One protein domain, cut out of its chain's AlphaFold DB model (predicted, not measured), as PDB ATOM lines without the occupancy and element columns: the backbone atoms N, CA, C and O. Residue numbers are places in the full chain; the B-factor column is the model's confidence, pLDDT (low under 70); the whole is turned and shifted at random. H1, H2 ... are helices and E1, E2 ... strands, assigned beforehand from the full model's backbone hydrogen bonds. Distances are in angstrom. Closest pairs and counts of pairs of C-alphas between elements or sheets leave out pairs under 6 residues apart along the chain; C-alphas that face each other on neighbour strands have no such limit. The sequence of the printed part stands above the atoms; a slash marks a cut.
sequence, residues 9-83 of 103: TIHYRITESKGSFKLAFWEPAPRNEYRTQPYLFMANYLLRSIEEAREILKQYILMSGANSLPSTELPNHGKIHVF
ATOM      1  N   THR A   9      12.359  25.507 -30.356       80.00
ATOM      2  CA  THR A   9      12.874  25.218 -29.017       80.00
ATOM      3  C   THR A   9      13.291  26.517 -28.354       80.00
ATOM      4  O   THR A   9      14.160  27.212 -28.860       80.00
ATOM      5  N   ILE A  10      12.744  26.827 -27.188       84.25
ATOM      6  CA  ILE A  10      13.217  27.936 -26.363       84.25
ATOM      7  C   ILE A  10      14.249  27.376 -25.393       84.25
ATOM      8  O   ILE A  10      13.970  26.478 -24.599       84.25
ATOM      9  N   HIS A  11      15.463  27.899 -25.447       88.00
ATOM     10  CA  HIS A  11      16.480  27.636 -24.443       88.00
ATOM     11  C   HIS A  11      16.430  28.740 -23.399       88.00
ATOM     12  O   HIS A  11      16.256  29.905 -23.749       88.00
ATOM     13  N   TYR A  12      16.632  28.399 -22.130       90.44
ATOM     14  CA  TYR A  12      16.660  29.406 -21.078       90.44
ATOM     15  C   TYR A  12      17.645  29.068 -19.959       90.44
ATOM     16  O   TYR A  12      18.023  27.911 -19.738       90.44
ATOM     17  N   ARG A  13      18.064  30.111 -19.242       92.75
ATOM     18  CA  ARG A  13      18.942  30.045 -18.078       92.75
ATOM     19  C   ARG A  13      18.662  31.208 -17.132       92.75
ATOM     20  O   ARG A  13      18.739  32.366 -17.523       92.75
ATOM     21  N   ILE A  14      18.420  30.885 -15.874       91.56
ATOM     22  CA  ILE A  14      18.357  31.787 -14.734       91.56
ATOM     23  C   ILE A  14      19.675  31.633 -13.974       91.56
ATOM     24  O   ILE A  14      20.102  30.527 -13.642       91.56
ATOM     25  N   THR A  15      20.351  32.748 -13.730       93.00
ATOM     26  CA  THR A  15      21.652  32.796 -13.055       93.00
ATOM     27  C   THR A  15      21.595  33.815 -11.940       93.00
ATOM     28  O   THR A  15      21.277  34.971 -12.192       93.00
ATOM     29  N   GLU A  16      21.920  33.409 -10.722       91.88
ATOM     30  CA  GLU A  16      22.082  34.339  -9.611       91.88
ATOM     31  C   GLU A  16      23.461  35.007  -9.685       91.88
ATOM     32  O   GLU A  16      24.473  34.360  -9.967       91.88
ATOM     33  N   SER A  17      23.510  36.318  -9.462       86.62
ATOM     34  CA  SER A  17      24.740  37.101  -9.444       86.62
ATOM     35  C   SER A  17      24.613  38.270  -8.472       86.62
ATOM     36  O   SER A  17      23.921  39.244  -8.756       86.62
ATOM     37  N   LYS A  18      25.366  38.213  -7.364       83.06
ATOM     38  CA  LYS A  18      25.539  39.311  -6.390       83.06
ATOM     39  C   LYS A  18      24.217  39.928  -5.892       83.06
ATOM     40  O   LYS A  18      24.111  41.146  -5.793       83.06
ATOM     41  N   GLY A  19      23.222  39.093  -5.588       83.94
ATOM     42  CA  GLY A  19      21.913  39.544  -5.093       83.94
ATOM     43  C   GLY A  19      20.913  39.950  -6.182       83.94
ATOM     44  O   GLY A  19      19.825  40.410  -5.856       83.94
ATOM     45  N   SER A  20      21.258  39.757  -7.457       88.38
ATOM     46  CA  SER A  20      20.345  39.907  -8.594       88.38
ATOM     47  C   SER A  20      20.225  38.595  -9.365       88.38
ATOM     48  O   SER A  20      21.134  37.762  -9.347       88.38
ATOM     49  N   PHE A  21      19.138  38.431 -10.113       91.44
ATOM     50  CA  PHE A  21      18.910  37.274 -10.976       91.44
ATOM     51  C   PHE A  21      18.956  37.694 -12.439       91.44
ATOM     52  O   PHE A  21      18.337  38.670 -12.845       91.44
ATOM     53  N   LYS A  22      19.697  36.957 -13.257       93.00
ATOM     54  CA  LYS A  22      19.731  37.134 -14.705       93.00
ATOM     55  C   LYS A  22      18.946  36.013 -15.363       93.00
ATOM     56  O   LYS A  22      19.385  34.865 -15.297       93.00
ATOM     57  N   LEU A  23      17.855  36.355 -16.038       91.50
ATOM     58  CA  LEU A  23      17.147  35.462 -16.951       91.50
ATOM     59  C   LEU A  23      17.663  35.706 -18.371       91.50
ATOM     60  O   LEU A  23      17.552  36.809 -18.896       91.50
ATOM     61  N   ALA A  24      18.216  34.679 -18.999       91.00
ATOM     62  CA  ALA A  24      18.525  34.660 -20.418       91.00
ATOM     63  C   ALA A  24      17.663  33.599 -21.094       91.00
ATOM     64  O   ALA A  24      17.611  32.468 -20.612       91.00
ATOM     65  N   PHE A  25      17.035  33.932 -22.213       88.62
ATOM     66  CA  PHE A  25      16.405  32.942 -23.078       88.62
ATOM     67  C   PHE A  25      16.668  33.258 -24.541       88.62
ATOM     68  O   PHE A  25      16.889  34.413 -24.912       88.62
ATOM     69  N   TRP A  26      16.728  32.213 -25.356       88.06
ATOM     70  CA  TRP A  26      17.056  32.317 -26.766       88.06
ATOM     71  C   TRP A  26      16.423  31.196 -27.574       88.06
ATOM     72  O   TRP A  26      16.266  30.067 -27.107       88.06
ATOM     73  N   GLU A  27      16.108  31.516 -28.819       83.38
ATOM     74  CA  GLU A  27      15.571  30.583 -29.798       83.38
ATOM     75  C   GLU A  27      16.674  30.269 -30.808       83.38
ATOM     76  O   GLU A  27      17.178  31.189 -31.457       83.38
ATOM     77  N   PRO A  28      17.108  29.007 -30.942       75.19
ATOM     78  CA  PRO A  28      18.110  28.627 -31.912       75.19
ATOM     79  C   PRO A  28      17.550  28.794 -33.324       75.19
ATOM     80  O   PRO A  28      16.412  28.428 -33.613       75.19
ATOM     81  N   ALA A  29      18.372  29.331 -34.220       69.62
ATOM     82  CA  ALA A  29      18.030  29.354 -35.630       69.62
ATOM     83  C   ALA A  29      18.191  27.959 -36.250       69.62
ATOM     84  O   ALA A  29      19.126  27.235 -35.884       69.62
ATOM     85  N   PRO A  30      17.335  27.583 -37.220       65.56
ATOM     86  CA  PRO A  30      17.592  26.429 -38.066       65.56
ATOM     87  C   PRO A  30      18.993  26.556 -38.664       65.56
ATOM     88  O   PRO A  30      19.346  27.604 -39.216       65.56
ATOM     89  N   ARG A  31      19.809  25.508 -38.523       61.66
ATOM     90  CA  ARG A  31      21.154  25.487 -39.102       61.66
ATOM     91  C   ARG A  31      21.020  25.532 -40.622       61.66
ATOM     92  O   ARG A  31      20.418  24.637 -41.204       61.66
ATOM     93  N   ASN A  32      21.587  26.552 -41.253       65.00
ATOM     94  CA  ASN A  32      21.812  26.569 -42.693       65.00
ATOM     95  C   ASN A  32      23.284  26.901 -42.967       65.00
ATOM     96  O   ASN A  32      23.978  27.443 -42.107       65.00
ATOM     97  N   GLU A  33      23.758  26.562 -44.161       63.19
ATOM     98  CA  GLU A  33      25.169  26.695 -44.562       63.19
ATOM     99  C   GLU A  33      25.652  28.160 -44.626       63.19
ATOM    100  O   GLU A  33      26.842  28.419 -44.772       63.19
ATOM    101  N   TYR A  34      24.736  29.125 -44.478       62.94
ATOM    102  CA  TYR A  34      24.959  30.539 -44.770       62.94
ATOM    103  C   TYR A  34      24.752  31.486 -43.574       62.94
ATOM    104  O   TYR A  34      24.949  32.692 -43.727       62.94
ATOM    105  N   ARG A  35      24.337  31.005 -42.392       57.97
ATOM    106  CA  ARG A  35      24.051  31.879 -41.235       57.97
ATOM    107  C   ARG A  35      25.161  31.878 -40.195       57.97
ATOM    108  O   ARG A  35      25.488  30.862 -39.592       57.97
ATOM    109  N   THR A  36      25.643  33.083 -39.910       59.19
ATOM    110  CA  THR A  36      26.640  33.403 -38.879       59.19
ATOM    111  C   THR A  36      26.053  33.540 -37.472       59.19
ATOM    112  O   THR A  36      26.798  33.450 -36.502       59.19
ATOM    113  N   GLN A  37      24.740  33.771 -37.328       56.94
ATOM    114  CA  GLN A  37      24.100  33.950 -36.019       56.94
ATOM    115  C   GLN A  37      23.356  32.680 -35.570       56.94
ATOM    116  O   GLN A  37      22.471  32.212 -36.287       56.94
ATOM    117  N   PRO A  38      23.676  32.129 -34.381       65.12
ATOM    118  CA  PRO A  38      23.117  30.858 -33.916       65.12
ATOM    119  C   PRO A  38      21.678  30.955 -33.380       65.12
ATOM    120  O   PRO A  38      21.087  29.921 -33.067       65.12
ATOM    121  N   TYR A  39      21.104  32.160 -33.271       65.69
ATOM    122  CA  TYR A  39      19.808  32.402 -32.628       65.69
ATOM    123  C   TYR A  39      18.901  33.289 -33.495       65.69
ATOM    124  O   TYR A  39      19.381  34.250 -34.091       65.69
ATOM    125  N   LEU A  40      17.600  32.979 -33.549       69.56
ATOM    126  CA  LEU A  40      16.561  33.846 -34.133       69.56
ATOM    127  C   LEU A  40      16.220  35.001 -33.196       69.56
ATOM    128  O   LEU A  40      15.970  36.118 -33.641       69.56
ATOM    129  N   PHE A  41      16.226  34.713 -31.899       77.62
ATOM    130  CA  PHE A  41      15.882  35.654 -30.852       77.62
ATOM    131  C   PHE A  41      16.715  35.368 -29.603       77.62
ATOM    132  O   PHE A  41      17.003  34.211 -29.291       77.62
ATOM    133  N   MET A  42      17.101  36.417 -28.879       83.12
ATOM    134  CA  MET A  42      17.712  36.313 -27.557       83.12
ATOM    135  C   MET A  42      17.290  37.509 -26.710       83.12
ATOM    136  O   MET A  42      17.448  38.654 -27.133       83.12
ATOM    137  N   ALA A  43      16.846  37.250 -25.483       86.12
ATOM    138  CA  ALA A  43      16.597  38.281 -24.487       86.12
ATOM    139  C   ALA A  43      17.361  37.998 -23.194       86.12
ATOM    140  O   ALA A  43      17.595  36.851 -22.807       86.12
ATOM    141  N   ASN A  44      17.768  39.078 -22.528       90.38
ATOM    142  CA  ASN A  44      18.459  39.048 -21.247       90.38
ATOM    143  C   ASN A  44      17.782  40.047 -20.305       90.38
ATOM    144  O   ASN A  44      17.817  41.249 -20.564       90.38
ATOM    145  N   TYR A  45      17.226  39.558 -19.204       89.31
ATOM    146  CA  TYR A  45      16.599  40.361 -18.161       89.31
ATOM    147  C   TYR A  45      17.435  40.302 -16.888       89.31
ATOM    148  O   TYR A  45      17.913  39.233 -16.502       89.31
ATOM    149  N   LEU A  46      17.602  41.454 -16.242       91.94
ATOM    150  CA  LEU A  46      18.158  41.561 -14.899       91.94
ATOM    151  C   LEU A  46      17.009  41.847 -13.933       91.94
ATOM    152  O   LEU A  46      16.299  42.834 -14.098       91.94
ATOM    153  N   LEU A  47      16.835  40.969 -12.957       91.56
ATOM    154  CA  LEU A  47      15.650  40.854 -12.116       91.56
ATOM    155  C   LEU A  47      16.049  40.824 -10.644       91.56
ATOM    156  O   LEU A  47      17.200  40.523 -10.300       91.56
ATOM    157  N   ARG A  48      15.103  41.175  -9.774       90.75
ATOM    158  CA  ARG A  48      15.360  41.329  -8.334       90.75
ATOM    159  C   ARG A  48      15.159  40.030  -7.566       90.75
ATOM    160  O   ARG A  48      15.711  39.890  -6.481       90.75
ATOM    161  N   SER A  49      14.400  39.088  -8.123       91.06
ATOM    162  CA  SER A  49      14.145  37.794  -7.498       91.06
ATOM    163  C   SER A  49      14.057  36.653  -8.516       91.06
ATOM    164  O   SER A  49      13.901  36.867  -9.724       91.06
ATOM    165  N   ILE A  50      14.182  35.422  -8.023       88.69
ATOM    166  CA  ILE A  50      14.047  34.212  -8.837       88.69
ATOM    167  C   ILE A  50      12.590  33.970  -9.248       88.69
ATOM    168  O   ILE A  50      12.331  33.456 -10.336       88.69
ATOM    169  N   GLU A  51      11.635  34.378  -8.415       90.00
ATOM    170  CA  GLU A  51      10.197  34.295  -8.687       90.00
ATOM    171  C   GLU A  51       9.824  35.190  -9.868       90.00
ATOM    172  O   GLU A  51       9.138  34.737 -10.780       90.00
ATOM    173  N   GLU A  52      10.353  36.417  -9.910       89.56
ATOM    174  CA  GLU A  52      10.172  37.343 -11.033       89.56
ATOM    175  C   GLU A  52      10.743  36.754 -12.336       89.56
ATOM    176  O   GLU A  52      10.102  36.802 -13.387       89.56
ATOM    177  N   ALA A  53      11.916  36.114 -12.264       89.19
ATOM    178  CA  ALA A  53      12.521  35.423 -13.404       89.19
ATOM    179  C   ALA A  53      11.663  34.266 -13.918       89.19
ATOM    180  O   ALA A  53      11.505  34.094 -15.128       89.19
ATOM    181  N   ARG A  54      11.094  33.481 -13.006       87.56
ATOM    182  CA  ARG A  54      10.203  32.371 -13.352       87.56
ATOM    183  C   ARG A  54       8.896  32.873 -13.954       87.56
ATOM    184  O   ARG A  54       8.429  32.273 -14.915       87.56
ATOM    185  N   GLU A  55       8.334  33.959 -13.439       89.25
ATOM    186  CA  GLU A  55       7.083  34.525 -13.945       89.25
ATOM    187  C   GLU A  55       7.243  35.089 -15.361       89.25
ATOM    188  O   GLU A  55       6.473  34.732 -16.253       89.25
ATOM    189  N   ILE A  56       8.303  35.865 -15.615       88.50
ATOM    190  CA  ILE A  56       8.613  36.367 -16.965       88.50
ATOM    191  C   ILE A  56       8.845  35.207 -17.937       88.50
ATOM    192  O   ILE A  56       8.351  35.230 -19.064       88.50
ATOM    193  N   LEU A  57       9.566  34.170 -17.500       86.00
ATOM    194  CA  LEU A  57       9.789  32.979 -18.312       86.00
ATOM    195  C   LEU A  57       8.465  32.275 -18.655       86.00
ATOM    196  O   LEU A  57       8.239  31.959 -19.820       86.00
ATOM    197  N   LYS A  58       7.572  32.069 -17.676       85.31
ATOM    198  CA  LYS A  58       6.244  31.472 -17.901       85.31
ATOM    199  C   LYS A  58       5.419  32.290 -18.890       85.31
ATOM    200  O   LYS A  58       4.869  31.719 -19.828       85.31
ATOM    201  N   GLN A  59       5.364  33.609 -18.710       85.06
ATOM    202  CA  GLN A  59       4.635  34.505 -19.608       85.06
ATOM    203  C   GLN A  59       5.173  34.425 -21.035       85.06
ATOM    204  O   GLN A  59       4.382  34.305 -21.969       85.06
ATOM    205  N   TYR A  60       6.498  34.408 -21.205       83.62
ATOM    206  CA  TYR A  60       7.111  34.238 -22.520       83.62
ATOM    207  C   TYR A  60       6.689  32.918 -23.171       83.62
ATOM    208  O   TYR A  60       6.215  32.913 -24.301       83.62
ATOM    209  N   ILE A  61       6.779  31.807 -22.436       79.56
ATOM    210  CA  ILE A  61       6.424  30.477 -22.951       79.56
ATOM    211  C   ILE A  61       4.937  30.400 -23.346       79.56
ATOM    212  O   ILE A  61       4.605  29.824 -24.383       79.56
ATOM    213  N   LEU A  62       4.046  31.014 -22.562       79.25
ATOM    214  CA  LEU A  62       2.617  31.098 -22.882       79.25
ATOM    215  C   LEU A  62       2.361  31.960 -24.128       79.25
ATOM    216  O   LEU A  62       1.622  31.543 -25.017       79.25
ATOM    217  N   MET A  63       3.004  33.130 -24.235       79.00
ATOM    218  CA  MET A  63       2.920  33.995 -25.425       79.00
ATOM    219  C   MET A  63       3.465  33.314 -26.684       79.00
ATOM    220  O   MET A  63       2.981  33.568 -27.786       79.00
ATOM    221  N   SER A  64       4.447  32.435 -26.509       74.75
ATOM    222  CA  SER A  64       5.034  31.602 -27.551       74.75
ATOM    223  C   SER A  64       4.096  30.505 -28.071       74.75
ATOM    224  O   SER A  64       4.384  29.929 -29.119       74.75
ATOM    225  N   GLY A  65       2.970  30.242 -27.397       72.50
ATOM    226  CA  GLY A  65       1.959  29.264 -27.816       72.50
ATOM    227  C   GLY A  65       2.011  27.927 -27.074       72.50
ATOM    228  O   GLY A  65       1.333  26.982 -27.476       72.50
ATOM    229  N   ALA A  66       2.792  27.814 -25.994       71.06
ATOM    230  CA  ALA A  66       2.782  26.609 -25.172       71.06
ATOM    231  C   ALA A  66       1.472  26.489 -24.375       71.06
ATOM    232  O   ALA A  66       1.072  27.415 -23.674       71.06
ATOM    233  N   ASN A  67       0.831  25.319 -24.439       63.28
ATOM    234  CA  ASN A  67      -0.496  25.091 -23.839       63.28
ATOM    235  C   ASN A  67      -0.451  24.407 -22.473       63.28
ATOM    236  O   ASN A  67      -1.450  24.373 -21.760       63.28
ATOM    237  N   SER A  68       0.696  23.845 -22.102       63.34
ATOM    238  CA  SER A  68       0.881  23.208 -20.807       63.34
ATOM    239  C   SER A  68       2.284  23.499 -20.302       63.34
ATOM    240  O   SER A  68       3.279  23.134 -20.927       63.34
ATOM    241  N   LEU A  69       2.347  24.193 -19.173       67.50
ATOM    242  CA  LEU A  69       3.546  24.296 -18.361       67.50
ATOM    243  C   LEU A  69       3.387  23.332 -17.185       67.50
ATOM    244  O   LEU A  69       2.296  23.272 -16.611       67.50
ATOM    245  N   PRO A  70       4.437  22.587 -16.799       63.75
ATOM    246  CA  PRO A  70       4.371  21.772 -15.597       63.75
ATOM    247  C   PRO A  70       4.024  22.661 -14.396       63.75
ATOM    248  O   PRO A  70       4.539  23.770 -14.257       63.75
ATOM    249  N   SER A  71       3.145  22.168 -13.520       59.75
ATOM    250  CA  SER A  71       2.801  22.829 -12.252       59.75
ATOM    251  C   SER A  71       3.992  22.905 -11.290       59.75
ATOM    252  O   SER A  71       3.998  23.707 -10.358       59.75
ATOM    253  N   THR A  72       5.013  22.081 -11.530       63.28
ATOM    254  CA  THR A  72       6.298  22.083 -10.834       63.28
ATOM    255  C   THR A  72       7.112  23.332 -11.174       63.28
ATOM    256  O   THR A  72       7.073  23.836 -12.296       63.28
ATOM    257  N   GLU A  73       7.891  23.828 -10.212       74.25
ATOM    258  CA  GLU A  73       8.819  24.930 -10.457       74.25
ATOM    259  C   GLU A  73       9.768  24.607 -11.618       74.25
ATOM    260  O   GLU A  73      10.446  23.578 -11.617       74.25
ATOM    261  N   LEU A  74       9.835  25.503 -12.609       77.31
ATOM    262  CA  LEU A  74      10.775  25.364 -13.716       77.31
ATOM    263  C   LEU A  74      12.216  25.356 -13.167       77.31
ATOM    264  O   LEU A  74      12.560  26.217 -12.345       77.31
ATOM    265  N   PRO A  75      13.076  24.424 -13.621       85.75
ATOM    266  CA  PRO A  75      14.475  24.396 -13.209       85.75
ATOM    267  C   PRO A  75      15.188  25.662 -13.688       85.75
ATOM    268  O   PRO A  75      14.760  26.284 -14.654       85.75
ATOM    269  N   ASN A  76      16.314  26.030 -13.071       87.44
ATOM    270  CA  ASN A  76      17.043  27.263 -13.411       87.44
ATOM    271  C   ASN A  76      17.664  27.257 -14.814       87.44
ATOM    272  O   ASN A  76      18.186  28.269 -15.257       87.44
ATOM    273  N   HIS A  77      17.665  26.139 -15.524       90.19
ATOM    274  CA  HIS A  77      18.068  26.080 -16.922       90.19
ATOM    275  C   HIS A  77      17.337  24.933 -17.601       90.19
ATOM    276  O   HIS A  77      17.016  23.933 -16.959       90.19
ATOM    277  N   GLY A  78      17.095  25.066 -18.899       86.44
ATOM    278  CA  GLY A  78      16.380  24.036 -19.631       86.44
ATOM    279  C   GLY A  78      16.158  24.377 -21.093       86.44
ATOM    280  O   GLY A  78      16.586  25.419 -21.600       86.44
ATOM    281  N   LYS A  79      15.489  23.445 -21.764       85.06
ATOM    282  CA  LYS A  79      14.998  23.585 -23.131       85.06
ATOM    283  C   LYS A  79      13.511  23.278 -23.121       85.06
ATOM    284  O   LYS A  79      13.094  22.329 -22.462       85.06
ATOM    285  N   ILE A  80      12.740  24.079 -23.839       80.56
ATOM    286  CA  ILE A  80      11.289  23.972 -23.914       80.56
ATOM    287  C   ILE A  80      10.925  23.825 -25.377       80.56
ATOM    288  O   ILE A  80      11.270  24.679 -26.188       80.56
ATOM    289  N   HIS A  81      10.253  22.729 -25.705       75.50
ATOM    290  CA  HIS A  81       9.712  22.506 -27.035       75.50
ATOM    291  C   HIS A  81       8.337  23.159 -27.108       75.50
ATOM    292  O   HIS A  81       7.449  22.827 -26.323       75.50
ATOM    293  N   VAL A  82       8.188  24.113 -28.020       72.94
ATOM    294  CA  VAL A  82       6.916  24.761 -28.315       72.94
ATOM    295  C   VAL A  82       6.405  24.162 -29.616       72.94
ATOM    296  O   VAL A  82       7.033  24.319 -30.663       72.94
ATOM    297  N   PHE A  83       5.296  23.432 -29.516       63.97
ATOM    298  CA  PHE A  83       4.634  22.826 -30.663       63.97
ATOM    299  C   PHE A  83       3.678  23.843 -31.301       63.97
ATOM    300  O   PHE A  83       2.966  24.542 -30.569       63.97
TER     301      PHE A  83
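Overview. This is residues 9 to 83 of the 103 residues of an uncharacterized protein of Leptolyngbya sp. SIO4C5 (UniProt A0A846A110). A twisted sheet of four antiparallel strands has one helix, H1, packed along one face, over the inner strand E2, while the opposite face bears no named helix. The link between E2 and E3, residues 29 to 38, reaches beyond the ends of these strands and makes one end of the longest axis. The printed part has 75 residues with one named helix and four named strands, in the order E1, E2, E3, H1, E4 along the chain; the sheet's order is E3, E2, E1, E4, and the class is mixed, helices and strands. The whole is flat, with spans of 41 by 31 by 17 A, and only just compact, close to loose, with a radius of gyration of the C-alphas of 13.3 A.

Along the chain. In the sheet, E1 takes residues 9 to 17 and is 25.8 A long, beginning at C-alpha 9 at (12.874, 25.218, -29.017). E2, residues 20 to 28, is 26.0 A long, and E3, residues 39 to 47, is 22.6 A long. E4, residues 77 to 82, measures 16.0 A and ends at C-alpha 82 at (6.916, 24.761, -28.315). The helix H1, residues 50 to 63, is 20.0 A long and begins at C-alpha 50 at (14.047, 34.212, -8.837).

Arrangement. E1, E2 and E3 form a meander, each strand the antiparallel neighbour of the one before, with hairpins E1 and E2, and E2 and E3. Between E2 and E1, at 161 degrees, N 13 and O 24 are 2.8 A apart, within hydrogen-bond range. Between E3 and E2, at 170 degrees, N 47 and O 21 are within range at 2.7 A. E4 is the antiparallel neighbour of E1 at 156 degrees, with N 10 and O 80 within range at 2.8 A. The edge strands E3 and E4 are apart. H1 is on the sheet at a height of 7.5 A, making two layers, a helix on one face of a sheet. It lies over E2 and runs along the strands, at 18 degrees to E2 on the local plane. The closest C-alphas of E2 and H1 are those of Leu 23 and Ala 53, 5.8 A apart. In H1 every O i to N i+4 pair is within hydrogen-bond range.

Size, cuts and confidence. The two C-alphas farthest apart are those of Gly 19 and Glu 33, 41.6 A. The printed part has no cut. The link from H1 to E4, residues 64 to 76, is long. The mean pLDDT of the printed part is 79.9; residues 29 to 40, residues 67 to 72 and residue 83 are under 70.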